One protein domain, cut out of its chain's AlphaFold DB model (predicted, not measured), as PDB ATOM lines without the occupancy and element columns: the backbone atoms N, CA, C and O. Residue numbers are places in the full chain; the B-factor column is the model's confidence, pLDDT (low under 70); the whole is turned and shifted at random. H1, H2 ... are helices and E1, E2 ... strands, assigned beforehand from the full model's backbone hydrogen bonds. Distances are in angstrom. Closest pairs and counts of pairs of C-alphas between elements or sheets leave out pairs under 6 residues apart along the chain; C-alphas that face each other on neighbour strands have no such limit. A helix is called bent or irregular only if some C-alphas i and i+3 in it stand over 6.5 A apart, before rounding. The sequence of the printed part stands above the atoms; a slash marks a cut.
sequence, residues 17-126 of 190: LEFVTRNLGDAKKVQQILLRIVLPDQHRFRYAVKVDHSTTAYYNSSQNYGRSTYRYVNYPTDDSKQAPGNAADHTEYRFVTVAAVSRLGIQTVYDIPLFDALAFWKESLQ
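AT A GLANCE: This is residues 17 to 126 of the 190 residues of an uncharacterized protein of Burkholderia vietnamiensis (UniProt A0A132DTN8). A five-stranded antiparallel sheet is covered on one face by one long helix, H1, which runs along the inner strands E4 and E5, while no named helix covers the other face. Beyond the end of E5, three short helices H2, H3 and H4 make a loose arm that folds back, bringing H4 near the end of H1; residues 41 to 46 stand free. The printed part has 110 residues, with four named helices and five named strands in the order E1 H1 E2 E3 E4 E5 H2 H3 H4, a mixed class. The sheet order is E1 E5 E4 E3 E2. The whole is compact, with a radius of gyration of the C-alphas of 14.9 A and spans of 38 by 33 by 23 A.

IN THESE COORDINATES: The longest strands are E4, residues 70 to 77, 22.0 A, and E5, residues 88 to 95, 22.1 A. E3 is residues 56 to 59, E2 residues 50 to 52, and E1 residues 17 to 20, beginning at C-alpha 17 (188.605, 209.909, 244.808). H1, residues 24 to 38, is 20.5 A long and begins at C-alpha 24 (198.537, 216.755, 255.831). H2 is residues 98 to 103, H3 residues 109 to 114, and H4 residues 117 to 124, 10.1 A, ending at C-alpha 124 (182.373, 215.993, 238.428). H3 is irregular, but only just: C-alphas 110 and 113 are 6.6 A apart.

HOW THE PARTS SIT: E2, E3, E4 and E5 form a meander, each strand the antiparallel neighbour of the one before. In the hairpin E4 and E5, N 73 and O 92 are 2.9 A apart, within hydrogen-bond range; in the hairpin E3 and E4, N 57 and O 74, 2.9 A; in the hairpin E2 and E3, N 52 and O 56, 2.8 A. Edge strand E1 is antiparallel to E5, with N 17 and O 91 at 2.8 A. H1 is on the sheet, giving two layers, a helix on one face of a sheet: its height over the sheet is 8.0 A, and it runs along E4 at 4 degrees on the local plane. The closest C-alphas of H1 and E5 are those of Ala 27 and Asp 89, 4.9 A. H2 only grazes the sheet with residues 100 to 103; H4 only just grazes it, with 5 pairs of C-alphas within 10 A. H4 and H1 are close but not clearly touching, their closest C-alphas, those of Ser 124 and Val 38, 7.8 A apart, at a steep tilt of 66 degrees. H3 is not on the sheet and is apart from H2 and H4. In H1, H2 and H4 every O i to N i+4 pair is within hydrogen-bond range; in H3 0 of 2 are, beside 2 of 3 O i to N i+3 pairs.

THE WHOLE: The C-alphas farthest apart, those of Gly 25 and Thr 108, are 39.5 A apart. The printed part has no cut, and its long link is H1 to E2, 11 residues. Mean pLDDT of the printed part is 74.4; residues 36 to 70 and 122 to 126 are under 70.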
ATOM      1  N   LEU A  17     187.296 209.591 245.352       89.56
ATOM      2  CA  LEU A  17     188.605 209.909 244.808       89.56
ATOM      3  C   LEU A  17     189.504 210.322 245.966       89.56
ATOM      4  O   LEU A  17     189.121 211.142 246.800       89.56
ATOM      5  N   GLU A  18     190.688 209.731 246.019       91.81
ATOM      6  CA  GLU A  18     191.632 209.957 247.102       91.81
ATOM      7  C   GLU A  18     192.982 210.380 246.534       91.81
ATOM      8  O   GLU A  18     193.589 209.672 245.728       91.81
ATOM      9  N   PHE A  19     193.444 211.554 246.951       92.19
ATOM     10  CA  PHE A  19     194.730 212.100 246.545       92.19
ATOM     11  C   PHE A  19     195.728 211.886 247.672       92.19
ATOM     12  O   PHE A  19     195.803 212.695 248.595       92.19
ATOM     13  N   VAL A  20     196.489 210.795 247.601       94.94
ATOM     14  CA  VAL A  20     197.564 210.522 248.563       94.94
ATOM     15  C   VAL A  20     198.672 211.556 248.387       94.94
ATOM     16  O   VAL A  20     199.158 211.813 247.286       94.94
ATOM     17  N   THR A  21     199.069 212.167 249.492       94.12
ATOM     18  CA  THR A  21     200.051 213.244 249.554       94.12
ATOM     19  C   THR A  21     201.139 212.918 250.568       94.12
ATOM     20  O   THR A  21     201.029 212.002 251.377       94.12
ATOM     21  N   ARG A  22     202.219 213.701 250.544       92.75
ATOM     22  CA  ARG A  22     203.365 213.494 251.439       92.75
ATOM     23  C   ARG A  22     203.057 213.816 252.900       92.75
ATOM     24  O   ARG A  22     203.731 213.308 253.785       92.75
ATOM     25  N   ASN A  23     202.132 214.742 253.152       94.19
ATOM     26  CA  ASN A  23     201.782 215.214 254.489       94.19
ATOM     27  C   ASN A  23     200.423 215.927 254.474       94.19
ATOM     28  O   ASN A  23     199.937 216.356 253.427       94.19
ATOM     29  N   LEU A  24     199.847 216.123 255.661       92.50
ATOM     30  CA  LEU A  24     198.537 216.755 255.831       92.50
ATOM     31  C   LEU A  24     198.472 218.190 255.273       92.50
ATOM     32  O   LEU A  24     197.409 218.660 254.872       92.50
ATOM     33  N   GLY A  25     199.601 218.903 255.238       90.44
ATOM     34  CA  GLY A  25     199.681 220.234 254.638       90.44
ATOM     35  C   GLY A  25     199.469 220.206 253.125       90.44
ATOM     36  O   GLY A  25     198.750 221.051 252.595       90.44
ATOM     37  N   ASP A  26     200.044 219.224 252.432       90.50
ATOM     38  CA  ASP A  26     199.833 219.023 250.999       90.50
ATOM     39  C   ASP A  26     198.399 218.532 250.717       90.50
ATOM     40  O   ASP A  26     197.765 219.058 249.803       90.50
ATOM     41  N   ALA A  27     197.830 217.650 251.547       91.81
ATOM     42  CA  ALA A  27     196.413 217.271 251.463       91.81
ATOM     43  C   ALA A  27     195.471 218.486 251.579       91.81
ATOM     44  O   ALA A  27     194.570 218.663 250.764       91.81
ATOM     45  N   LYS A  28     195.723 219.396 252.532       87.69
ATOM     46  CA  LYS A  28     194.965 220.656 252.669       87.69
ATOM     47  C   LYS A  28     195.063 221.550 251.429       87.69
ATOM     48  O   LYS A  28     194.093 222.222 251.083       87.69
ATOM     49  N   LYS A  29     196.215 221.579 250.749       84.06
ATOM     50  CA  LYS A  29     196.360 222.319 249.484       84.06
ATOM     51  C   LYS A  29     195.552 221.669 248.366       84.06
ATOM     52  O   LYS A  29     194.905 222.389 247.614       84.06
ATOM     53  N   VAL A  30     195.557 220.337 248.279       83.81
ATOM     54  CA  VAL A  30     194.719 219.603 247.319       83.81
ATOM     55  C   VAL A  30     193.245 219.912 247.562       83.81
ATOM     56  O   VAL A  30     192.574 220.324 246.620       83.81
ATOM     57  N   GLN A  31     192.777 219.846 248.812       83.44
ATOM     58  CA  GLN A  31     191.440 220.304 249.194       83.44
ATOM     59  C   GLN A  31     191.158 221.704 248.637       83.44
ATOM     60  O   GLN A  31     190.163 221.909 247.955       83.44
ATOM     61  N   GLN A  32     192.025 222.687 248.894       76.31
ATOM     62  CA  GLN A  32     191.799 224.061 248.435       76.31
ATOM     63  C   GLN A  32     191.719 224.174 246.908       76.31
ATOM     64  O   GLN A  32     190.896 224.935 246.400       76.31
ATOM     65  N   ILE A  33     192.542 223.416 246.181       74.81
ATOM     66  CA  ILE A  33     192.499 223.345 244.716       74.81
ATOM     67  C   ILE A  33     191.163 222.752 244.263       74.81
ATOM     68  O   ILE A  33     190.462 223.375 243.472       74.81
ATOM     69  N   LEU A  34     190.767 221.597 244.799       75.69
ATOM     70  CA  LEU A  34     189.509 220.941 244.440       75.69
ATOM     71  C   LEU A  34     188.303 221.804 244.786       75.69
ATOM     72  O   LEU A  34     187.390 221.917 243.979       75.69
ATOM     73  N   LEU A  35     188.316 222.471 245.941       70.44
ATOM     74  CA  LEU A  35     187.293 223.441 246.298       70.44
ATOM     75  C   LEU A  35     187.246 224.567 245.262       70.44
ATOM     76  O   LEU A  35     186.167 224.879 244.805       70.44
ATOM     77  N   ARG A  36     188.358 225.129 244.782       63.41
ATOM     78  CA  ARG A  36     188.305 226.155 243.716       63.41
ATOM     79  C   ARG A  36     187.756 225.627 242.390       63.41
ATOM     80  O   ARG A  36     186.953 226.302 241.756       63.41
ATOM     81  N   ILE A  37     188.153 224.422 241.995       63.09
ATOM     82  CA  ILE A  37     187.721 223.810 240.732       63.09
ATOM     83  C   ILE A  37     186.223 223.450 240.787       63.09
ATOM     84  O   ILE A  37     185.468 223.700 239.852       63.09
ATOM     85  N   VAL A  38     185.766 222.897 241.910       59.44
ATOM     86  CA  VAL A  38     184.368 222.509 242.140       59.44
ATOM     87  C   VAL A  38     183.510 223.730 242.534       59.44
ATOM     88  O   VAL A  38     182.281 223.643 242.515       59.44
ATOM     89  N   LEU A  39     184.111 224.890 242.835       51.81
ATOM     90  CA  LEU A  39     183.437 226.136 243.239       51.81
ATOM     91  C   LEU A  39     183.848 227.362 242.404       51.81
ATOM     92  O   LEU A  39     184.345 228.338 242.969       51.81
ATOM     93  N   PRO A  40     183.593 227.405 241.086       49.56
ATOM     94  CA  PRO A  40     183.737 228.658 240.360       49.56
ATOM     95  C   PRO A  40     182.839 229.740 240.985       49.56
ATOM     96  O   PRO A  40     181.626 229.537 241.147       49.56
ATOM     97  N   ASP A  41     183.445 230.892 241.291       40.97
ATOM     98  CA  ASP A  41     182.925 232.005 242.108       40.97
ATOM     99  C   ASP A  41     181.583 232.613 241.659       40.97
ATOM    100  O   ASP A  41     181.013 233.447 242.361       40.97
ATOM    101  N   GLN A  42     181.033 232.228 240.506       39.03
ATOM    102  CA  GLN A  42     179.862 232.902 239.932       39.03
ATOM    103  C   GLN A  42     178.721 231.978 239.491       39.03
ATOM    104  O   GLN A  42     177.650 232.470 239.137       39.03
ATOM    105  N   HIS A  43     178.890 230.651 239.544       38.62
ATOM    106  CA  HIS A  43     177.927 229.743 238.902       38.62
ATOM    107  C   HIS A  43     177.259 228.709 239.818       38.62
ATOM    108  O   HIS A  43     176.241 228.146 239.426       38.62
ATOM    109  N   ARG A  44     177.740 228.497 241.055       43.97
ATOM    110  CA  ARG A  44     177.205 227.452 241.959       43.97
ATOM    111  C   ARG A  44     176.581 227.949 243.270       43.97
ATOM    112  O   ARG A  44     175.933 227.168 243.967       43.97
ATOM    113  N   PHE A  45     176.679 229.236 243.605       40.81
ATOM    114  CA  PHE A  45     176.127 229.763 244.860       40.81
ATOM    115  C   PHE A  45     174.628 230.086 244.768       40.81
ATOM    116  O   PHE A  45     174.211 231.241 244.769       40.81
ATOM    117  N   ARG A  46     173.797 229.039 244.736       43.97
ATOM    118  CA  ARG A  46     172.446 229.100 245.328       43.97
ATOM    119  C   ARG A  46     172.383 228.466 246.723       43.97
ATOM    120  O   ARG A  46     171.403 228.689 247.426       43.97
ATOM    121  N   TYR A  47     173.417 227.729 247.146       45.62
ATOM    122  CA  TYR A  47     173.413 226.960 248.395       45.62
ATOM    123  C   TYR A  47     174.668 227.211 249.237       45.62
ATOM    124  O   TYR A  47     175.776 227.286 248.709       45.62
ATOM    125  N   ALA A  48     174.490 227.331 250.555       51.22
ATOM    126  CA  ALA A  48     175.583 227.560 251.496       51.22
ATOM    127  C   ALA A  48     176.462 226.308 251.661       51.22
ATOM    128  O   ALA A  48     175.953 225.192 251.817       51.22
ATOM    129  N   VAL A  49     177.781 226.510 251.675       56.50
ATOM    130  CA  VAL A  49     178.773 225.483 252.024       56.50
ATOM    131  C   VAL A  49     178.803 225.343 253.538       56.50
ATOM    132  O   VAL A  49     179.013 226.333 254.238       56.50
ATOM    133  N   LYS A  50     178.606 224.127 254.055       58.59
ATOM    134  CA  LYS A  50     178.821 223.862 255.480       58.59
ATOM    135  C   LYS A  50     180.216 223.283 255.652       58.59
ATOM    136  O   LYS A  50     180.483 222.195 255.154       58.59
ATOM    137  N   VAL A  51     181.077 223.986 256.375       57.53
ATOM    138  CA  VAL A  51     182.348 223.427 256.842       57.53
ATOM    139  C   VAL A  51     182.117 222.856 258.234       57.53
ATOM    140  O   VAL A  51     181.773 223.593 259.155       57.53
ATOM    141  N   ASP A  52     182.255 221.542 258.370       57.34
ATOM    142  CA  ASP A  52     182.210 220.839 259.651       57.34
ATOM    143  C   ASP A  52     183.624 220.435 260.079       57.34
ATOM    144  O   ASP A  52     184.502 220.238 259.235       57.34
ATOM    145  N   HIS A  53     183.858 220.340 261.388       61.16
ATOM    146  CA  HIS A  53     185.167 219.995 261.967       61.16
ATOM    147  C   HIS A  53     186.358 220.770 261.360       61.16
ATOM    148  O   HIS A  53     187.453 220.236 261.209       61.16
ATOM    149  N   SER A  54     186.138 222.034 260.977       58.94
ATOM    150  CA  SER A  54     187.125 222.959 260.391       58.94
ATOM    151  C   SER A  54     187.724 222.576 259.029       58.94
ATOM    152  O   SER A  54     188.372 223.423 258.415       58.94
ATOM    153  N   THR A  55     187.519 221.354 258.537       58.41
ATOM    154  CA  THR A  55     188.143 220.866 257.297       58.41
ATOM    155  C   THR A  55     187.193 220.105 256.385       58.41
ATOM    156  O   THR A  55     187.515 219.926 255.217       58.41
ATOM    157  N   THR A  56     186.029 219.659 256.859       69.44
ATOM    158  CA  THR A  56     185.110 218.885 256.022       69.44
ATOM    159  C   THR A  56     184.110 219.800 255.349       69.44
ATOM    160  O   THR A  56     183.195 220.316 255.989       69.44
ATOM    161  N   ALA A  57     184.267 219.995 254.047       57.38
ATOM    162  CA  ALA A  57     183.326 220.758 253.249       57.38
ATOM    163  C   ALA A  57     182.163 219.859 252.810       57.38
ATOM    164  O   ALA A  57     182.359 218.879 252.090       57.38
ATOM    165  N   TYR A  58     180.949 220.215 253.228       57.72
ATOM    166  CA  TYR A  58     179.702 219.592 252.800       57.72
ATOM    167  C   TYR A  58     178.911 220.524 251.890       57.72
ATOM    168  O   TYR A  58     178.587 221.662 252.249       57.72
ATOM    169  N   TYR A  59     178.477 219.969 250.764       63.72
ATOM    170  CA  TYR A  59     177.556 220.614 249.834       63.72
ATOM    171  C   TYR A  59     176.265 219.826 249.800       63.72
ATOM    172  O   TYR A  59     176.286 218.593 249.829       63.72
ATOM    173  N   ASN A  60     175.140 220.542 249.764       58.22
ATOM    174  CA  ASN A  60     173.818 219.956 249.975       58.22
ATOM    175  C   ASN A  60     173.723 219.201 251.316       58.22
ATOM    176  O   ASN A  60     173.212 218.081 251.393       58.22
ATOM    177  N   SER A  61     174.247 219.809 252.390       51.94
ATOM    178  CA  SER A  61     174.133 219.246 253.740       51.94
ATOM    179  C   SER A  61     172.658 219.074 254.137       51.94
ATOM    180  O   SER A  61     171.789 219.830 253.699       51.94
ATOM    181  N   SER A  62     172.359 218.080 254.980       50.94
ATOM    182  CA  SER A  62     170.989 217.780 255.437       50.94
ATOM    183  C   SER A  62     170.284 218.968 256.098       50.94
ATOM    184  O   SER A  62     169.059 219.032 256.071       50.94
ATOM    185  N   GLN A  63     171.048 219.909 256.661       49.09
ATOM    186  CA  GLN A  63     170.533 221.135 257.271       49.09
ATOM    187  C   GLN A  63     170.044 222.159 256.239       49.09
ATOM    188  O   GLN A  63     169.193 222.975 256.575       49.09
ATOM    189  N   ASN A  64     170.532 222.096 254.994       46.06
ATOM    190  CA  ASN A  64     170.169 223.053 253.954       46.06
ATOM    191  C   ASN A  64     169.017 222.596 253.056       46.06
ATOM    192  O   ASN A  64     168.428 223.478 252.462       46.06
ATOM    193  N   TYR A  65     168.646 221.307 252.971       46.22
ATOM    194  CA  TYR A  65     167.351 220.850 252.418       46.22
ATOM    195  C   TYR A  65     167.152 219.336 252.618       46.22
ATOM    196  O   TYR A  65     167.994 218.526 252.230       46.22
ATOM    197  N   GLY A  66     165.968 218.924 253.081       44.25
ATOM    198  CA  GLY A  66     165.535 217.518 253.167       44.25
ATOM    199  C   GLY A  66     165.214 216.835 251.823       44.25
ATOM    200  O   GLY A  66     164.426 215.896 251.804       44.25
ATOM    201  N   ARG A  67     165.757 217.318 250.693       54.03
ATOM    202  CA  ARG A  67     165.417 216.846 249.333       54.03
ATOM    203  C   ARG A  67     166.602 216.568 248.410       54.03
ATOM    204  O   ARG A  67     166.381 216.043 247.321       54.03
ATOM    205  N   SER A  68     167.834 216.909 248.797       57.53
ATOM    206  CA  SER A  68     168.960 216.644 247.902       57.53
ATOM    207  C   SER A  68     169.255 215.152 247.830       57.53
ATOM    208  O   SER A  68     169.407 214.474 248.848       57.53
ATOM    209  N   THR A  69     169.321 214.640 246.607       64.31
ATOM    210  CA  THR A  69     169.549 213.224 246.332       64.31
ATOM    211  C   THR A  69     171.037 212.866 246.302       64.31
ATOM    212  O   THR A  69     171.359 211.682 246.185       64.31
ATOM    213  N   TYR A  70     171.934 213.859 246.420       66.62
ATOM    214  CA  TYR A  70     173.381 213.659 246.506       66.62
ATOM    215  C   TYR A  70     174.099 214.695 247.394       66.62
ATOM    216  O   TYR A  70     173.610 215.810 247.588       66.62
ATOM    217  N   ARG A  71     175.287 214.350 247.910       71.31
ATOM    218  CA  ARG A  71     176.155 215.247 248.699       71.31
ATOM    219  C   ARG A  71     177.593 215.186 248.207       71.31
ATOM    220  O   ARG A  71     178.113 214.088 248.058       71.31
ATOM    221  N   TYR A  72     178.235 216.334 248.015       75.62
ATOM    222  CA  TYR A  72     179.690 216.381 247.844       75.62
ATOM    223  C   TYR A  72     180.338 216.548 249.210       75.62
ATOM    224  O   TYR A  72     179.895 217.390 250.003       75.62
ATOM    225  N   VAL A  73     181.365 215.750 249.470       80.81
ATOM    226  CA  VAL A  73     182.152 215.798 250.698       80.81
ATOM    227  C   VAL A  73     183.617 215.864 250.312       80.81
ATOM    228  O   VAL A  73     184.080 215.056 249.513       80.81
ATOM    229  N   ASN A  74     184.338 216.832 250.864       83.62
ATOM    230  CA  ASN A  74     185.773 216.956 250.657       83.62
ATOM    231  C   ASN A  74     186.473 217.275 251.980       83.62
ATOM    232  O   ASN A  74     186.056 218.200 252.683       83.62
ATOM    233  N   TYR A  75     187.500 216.500 252.326       88.88
ATOM    234  CA  TYR A  75     188.275 216.701 253.545       88.88
ATOM    235  C   TYR A  75     189.681 216.088 253.461       88.88
ATOM    236  O   TYR A  75     189.850 214.981 252.951       88.88
ATOM    237  N   PRO A  76     190.694 216.751 254.034       91.88
ATOM    238  CA  PRO A  76     192.008 216.175 254.247       91.88
ATOM    239  C   PRO A  76     191.998 215.227 255.456       91.88
ATOM    240  O   PRO A  76     191.350 215.498 256.470       91.88
ATOM    241  N   THR A  77     192.780 214.158 255.365       92.25
ATOM    242  CA  THR A  77     193.067 213.175 256.416       92.25
ATOM    243  C   THR A  77     194.578 212.979 256.544       92.25
ATOM    244  O   THR A  77     195.330 213.204 255.591       92.25
ATOM    245  N   ASP A  78     195.037 212.561 257.716       90.94
ATOM    246  CA  ASP A  78     196.402 212.086 257.959       90.94
ATOM    247  C   ASP A  78     196.563 210.575 257.731       90.94
ATOM    248  O   ASP A  78     197.695 210.104 257.639       90.94
ATOM    249  N   ASP A  79     195.455 209.847 257.569       90.56
ATOM    250  CA  ASP A  79     195.447 208.409 257.309       90.56
ATOM    251  C   ASP A  79     194.571 208.053 256.105       90.56
ATOM    252  O   ASP A  79     193.337 208.076 256.160       90.56
ATOM    253  N   SER A  80     195.241 207.767 254.992       90.12
ATOM    254  CA  SER A  80     194.635 207.361 253.735       90.12
ATOM    255  C   SER A  80     194.066 205.946 253.810       90.12
ATOM    256  O   SER A  80     194.740 205.009 254.239       90.12
ATOM    257  N   LYS A  81     192.859 205.746 253.270       86.00
ATOM    258  CA  LYS A  81     192.260 204.403 253.164       86.00
ATOM    259  C   LYS A  81     192.945 203.537 252.103       86.00
ATOM    260  O   LYS A  81     192.922 202.315 252.220       86.00
ATOM    261  N   GLN A  82     193.523 204.152 251.069       86.25
ATOM    262  CA  GLN A  82     194.256 203.452 250.003       86.25
ATOM    263  C   GLN A  82     195.747 203.269 250.321       86.25
ATOM    264  O   GLN A  82     196.372 202.346 249.799       86.25
ATOM    265  N   ALA A  83     196.323 204.128 251.164       90.38
ATOM    266  CA  ALA A  83     197.735 204.086 251.536       90.38
ATOM    267  C   ALA A  83     197.935 204.403 253.033       90.38
ATOM    268  O   ALA A  83     198.412 205.496 253.358       90.38
ATOM    269  N   PRO A  84     197.609 203.462 253.943       91.56
ATOM    270  CA  PRO A  84     197.648 203.695 255.388       91.56
ATOM    271  C   PRO A  84     198.955 204.334 255.869       91.56
ATOM    272  O   PRO A  84     200.044 203.976 255.407       91.56
ATOM    273  N   GLY A  85     198.847 205.297 256.783       90.25
ATOM    274  CA  GLY A  85     199.975 206.087 257.291       90.25
ATOM    275  C   GLY A  85     200.440 207.228 256.379       90.25
ATOM    276  O   GLY A  85     201.395 207.926 256.722       90.25
ATOM    277  N   ASN A  86     199.787 207.442 255.232       94.00
ATOM    278  CA  ASN A  86     199.998 208.617 254.388       94.00
ATOM    279  C   ASN A  86     198.812 209.570 254.498       94.00
ATOM    280  O   ASN A  86     197.660 209.145 254.539       94.00
ATOM    281  N   ALA A  87     199.095 210.869 254.444       95.12
ATOM    282  CA  ALA A  87     198.051 211.877 254.370       95.12
ATOM    283  C   ALA A  87     197.359 211.854 253.005       95.12
ATOM    284  O   ALA A  87     198.005 211.630 251.980       95.12
ATOM    285  N   ALA A  88     196.077 212.192 252.959       96.00
ATOM    286  CA  ALA A  88     195.339 212.294 251.708       96.00
ATOM    287  C   ALA A  88     194.271 213.382 251.749       96.00
ATOM    288  O   ALA A  88     193.811 213.775 252.816       96.00
ATOM    289  N   ASP A  89     193.861 213.859 250.580       93.38
ATOM    290  CA  ASP A  89     192.560 214.504 250.425       93.38
ATOM    291  C   ASP A  89     191.526 213.468 249.970       93.38
ATOM    292  O   ASP A  89     191.726 212.791 248.958       93.38
ATOM    293  N   HIS A  90     190.436 213.349 250.726       93.00
ATOM    294  CA  HIS A  90     189.279 212.534 250.388       93.00
ATOM    295  C   HIS A  90     188.201 213.388 249.748       93.00
ATOM    296  O   HIS A  90     187.715 214.350 250.343       93.00
ATOM    297  N   THR A  91     187.766 212.966 248.567       87.44
ATOM    298  CA  THR A  91     186.673 213.585 247.831       87.44
ATOM    299  C   THR A  91     185.618 212.544 247.482       87.44
ATOM    300  O   THR A  91     185.918 211.504 246.904       87.44
ATOM    301  N   GLU A  92     184.362 212.823 247.817       87.50
ATOM    302  CA  GLU A  92     183.252 211.880 247.692       87.50
ATOM    303  C   GLU A  92     182.020 212.561 247.094       87.50
ATOM    304  O   GLU A  92     181.660 213.678 247.481       87.50
ATOM    305  N   TYR A  93     181.309 211.851 246.218       82.94
ATOM    306  CA  TYR A  93     179.918 212.168 245.893       82.94
ATOM    307  C   TYR A  93     179.016 211.078 246.462       82.94
ATOM    308  O   TYR A  93     179.039 209.948 245.998       82.94
ATOM    309  N   ARG A  94     178.191 211.407 247.453       84.25
ATOM    310  CA  ARG A  94     177.286 210.454 248.101       84.25
ATOM    311  C   ARG A  94     175.905 210.531 247.486       84.25
ATOM    312  O   ARG A  94     175.187 211.491 247.754       84.25
ATOM    313  N   PHE A  95     175.516 209.541 246.694       83.81
ATOM    314  CA  PHE A  95     174.171 209.413 246.136       83.81
ATOM    315  C   PHE A  95     173.330 208.577 247.095       83.81
ATOM    316  O   PHE A  95     173.615 207.403 247.294       83.81
ATOM    317  N   VAL A  96     172.310 209.175 247.716       83.56
ATOM    318  CA  VAL A  96     171.639 208.603 248.908       83.56
ATOM    319  C   VAL A  96     170.202 208.140 248.655       83.56
ATOM    320  O   VAL A  96     169.449 207.885 249.593       83.56
ATOM    321  N   THR A  97     169.783 208.068 247.390       80.06
ATOM    322  CA  THR A  97     168.451 207.578 247.009       80.06
ATOM    323  C   THR A  97     168.531 206.701 245.766       80.06
ATOM    324  O   THR A  97     169.343 206.962 244.880       80.06
ATOM    325  N   VAL A  98     167.609 205.741 245.637       82.25
ATOM    326  CA  VAL A  98     167.473 204.891 244.436       82.25
ATOM    327  C   VAL A  98     167.381 205.728 243.159       82.25
ATOM    328  O   VAL A  98     168.003 205.397 242.155       82.25
ATOM    329  N   ALA A  99     166.630 206.833 243.195       78.75
ATOM    330  CA  ALA A  99     166.468 207.718 242.047       78.75
ATOM    331  C   ALA A  99     167.787 208.396 241.644       78.75
ATOM    332  O   ALA A  99     168.063 208.521 240.455       78.75
ATOM    333  N   ALA A 100     168.612 208.811 242.610       75.50
ATOM    334  CA  ALA A 100     169.935 209.368 242.332       75.50
ATOM    335  C   ALA A 100     170.898 208.319 241.774       75.50
ATOM    336  O   ALA A 100     171.570 208.583 240.784       75.50
ATOM    337  N   VAL A 101     170.928 207.129 242.371       82.12
ATOM    338  CA  VAL A 101     171.804 206.038 241.926       82.12
ATOM    339  C   VAL A 101     171.415 205.571 240.514       82.12
ATOM    340  O   VAL A 101     172.276 205.426 239.650       82.12
ATOM    341  N   SER A 102     170.113 205.499 240.219       78.81
ATOM    342  CA  SER A 102     169.604 205.157 238.880       78.81
ATOM    343  C   SER A 102     170.016 206.163 237.801       78.81
ATOM    344  O   SER A 102     170.175 205.781 236.645       78.81
ATOM    345  N   ARG A 103     170.225 207.441 238.152       78.06
ATOM    346  CA  ARG A 103     170.715 208.464 237.205       78.06
ATOM    347  C   ARG A 103     172.172 208.261 236.807       78.06
ATOM    348  O   ARG A 103     172.564 208.749 235.756       78.06
ATOM    349  N   LEU A 104     172.945 207.529 237.608       74.19
ATOM    350  CA  LEU A 104     174.294 207.088 237.250       74.19
ATOM    351  C   LEU A 104     174.283 205.844 236.350       74.19
ATOM    352  O   LEU A 104     175.337 205.294 236.055       74.19
ATOM    353  N   GLY A 105     173.099 205.361 235.957       81.69
ATOM    354  CA  GLY A 105     172.942 204.091 235.253       81.69
ATOM    355  C   GLY A 105     173.004 202.868 236.171       81.69
ATOM    356  O   GLY A 105     172.975 201.750 235.672       81.69
ATOM    357  N   ILE A 106     173.048 203.054 237.495       85.44
ATOM    358  CA  ILE A 106     173.143 201.959 238.464       85.44
ATOM    359  C   ILE A 106     171.745 201.651 239.010       85.44
ATOM    360  O   ILE A 106     171.176 202.431 239.769       85.44
ATOM    361  N   GLN A 107     171.168 200.508 238.645       86.12
ATOM    362  CA  GLN A 107     169.862 200.072 239.161       86.12
ATOM    363  C   GLN A 107     169.992 198.834 240.046       86.12
ATOM    364  O   GLN A 107     169.209 198.626 240.976       86.12
ATOM    365  N   THR A 108     171.004 198.024 239.763       86.94
ATOM    366  CA  THR A 108     171.314 196.760 240.411       86.94
ATOM    367  C   THR A 108     172.809 196.655 240.690       86.94
ATOM    368  O   THR A 108     173.624 197.395 240.143       86.94
ATOM    369  N   VAL A 109     173.191 195.689 241.524       87.12
ATOM    370  CA  VAL A 109     174.607 195.398 241.809       87.12
ATOM    371  C   VAL A 109     175.395 195.038 240.537       87.12
ATOM    372  O   VAL A 109     176.590 195.307 240.472       87.12
ATOM    373  N   TYR A 110     174.740 194.490 239.505       86.06
ATOM    374  CA  TYR A 110     175.384 194.155 238.227       86.06
ATOM    375  C   TYR A 110     175.814 195.376 237.414       86.06
ATOM    376  O   TYR A 110     176.691 195.250 236.563       86.06
ATOM    377  N   ASP A 111     175.229 196.540 237.682       84.19
ATOM    378  CA  ASP A 111     175.564 197.775 236.979       84.19
ATOM    379  C   ASP A 111     176.805 198.451 237.588       84.19
ATOM    380  O   ASP A 111     177.449 199.265 236.933       84.19
ATOM    381  N   ILE A 112     177.186 198.095 238.826       86.69
ATOM    382  CA  ILE A 112     178.314 198.716 239.540       86.69
ATOM    383  C   ILE A 112     179.644 198.533 238.789       86.69
ATOM    384  O   ILE A 112     180.337 199.529 238.600       86.69
ATOM    385  N   PRO A 113     180.021 197.329 238.307       87.81
ATOM    386  CA  PRO A 113     181.259 197.168 237.540       87.81
ATOM    387  C   PRO A 113     181.259 197.899 236.190       87.81
ATOM    388  O   PRO A 113     182.319 198.062 235.596       87.81
ATOM    389  N   LEU A 114     180.085 198.306 235.691       84.69
ATOM    390  CA  LEU A 114     179.928 199.031 234.426       84.69
ATOM    391  C   LEU A 114     179.999 200.553 234.609       84.69
ATOM    392  O   LEU A 114     179.993 201.289 233.624       84.69
ATOM    393  N   PHE A 115     180.054 201.033 235.853       84.44
ATOM    394  CA  PHE A 115     180.187 202.449 236.152       84.44
ATOM    395  C   PHE A 115     181.556 202.977 235.699       84.44
ATOM    396  O   PHE A 115     182.602 202.578 236.217       84.44
ATOM    397  N   ASP A 116     181.551 203.921 234.757       83.00
ATOM    398  CA  ASP A 116     182.760 204.606 234.300       83.00
ATOM    399  C   ASP A 116     183.175 205.692 235.302       83.00
ATOM    400  O   ASP A 116     182.814 206.869 235.198       83.00
ATOM    401  N   ALA A 117     183.955 205.277 236.301       82.44
ATOM    402  CA  ALA A 117     184.466 206.167 237.335       82.44
ATOM    403  C   ALA A 117     185.353 207.288 236.768       82.44
ATOM    404  O   ALA A 117     185.365 208.397 237.305       82.44
ATOM    405  N   LEU A 118     186.086 207.031 235.680       77.31
ATOM    406  CA  LEU A 118     186.975 208.025 235.085       77.31
ATOM    407  C   LEU A 118     186.173 209.137 234.406       77.31
ATOM    408  O   LEU A 118     186.466 210.314 234.621       77.31
ATOM    409  N   ALA A 119     185.169 208.779 233.603       71.81
ATOM    410  CA  ALA A 119     184.269 209.752 232.986       71.81
ATOM    411  C   ALA A 119     183.510 210.550 234.054       71.81
ATOM    412  O   ALA A 119     183.482 211.780 233.989       71.81
ATOM    413  N   PHE A 120     182.996 209.863 235.082       78.62
ATOM    414  CA  PHE A 120     182.325 210.502 236.210       78.62
ATOM    415  C   PHE A 120     183.192 211.581 236.864       78.62
ATOM    416  O   PHE A 120     182.725 212.702 237.061       78.62
ATOM    417  N   TRP A 121     184.454 211.280 237.188       75.81
ATOM    418  CA  TRP A 121     185.330 212.241 237.862       75.81
ATOM    419  C   TRP A 121     185.806 213.368 236.948       75.81
ATOM    420  O   TRP A 121     185.877 214.508 237.405       75.81
ATOM    421  N   LYS A 122     186.067 213.100 235.662       68.19
ATOM    422  CA  LYS A 122     186.386 214.155 234.679       68.19
ATOM    423  C   LYS A 122     185.288 215.209 234.606       68.19
ATOM    424  O   LYS A 122     185.577 216.403 234.554       68.19
ATOM    425  N   GLU A 123     184.041 214.760 234.618       64.81
ATOM    426  CA  GLU A 123     182.883 215.638 234.641       64.81
ATOM    427  C   GLU A 123     182.693 216.312 236.006       64.81
ATOM    428  O   GLU A 123     182.515 217.528 236.088       64.81
ATOM    429  N   SER A 124     182.729 215.530 237.083       69.31
ATOM    430  CA  SER A 124     182.373 215.993 238.428       69.31
ATOM    431  C   SER A 124     183.372 216.990 239.001       69.31
ATOM    432  O   SER A 124     182.990 217.875 239.770       69.31
ATOM    433  N   LEU A 125     184.640 216.857 238.609       68.38
ATOM    434  CA  LEU A 125     185.689 217.814 238.920       68.38
ATOM    435  C   LEU A 125     185.714 218.987 237.949       68.38
ATOM    436  O   LEU A 125     186.583 219.812 238.121       68.38
ATOM    437  N   GLN A 126     184.837 219.073 236.941       63.06
ATOM    438  CA  GLN A 126     184.771 220.199 235.995       63.06
ATOM    439  C   GLN A 126     186.148 220.748 235.607       63.06
ATOM    440  O   GLN A 126     186.389 221.949 235.646       63.06
TER     441      GLN A 126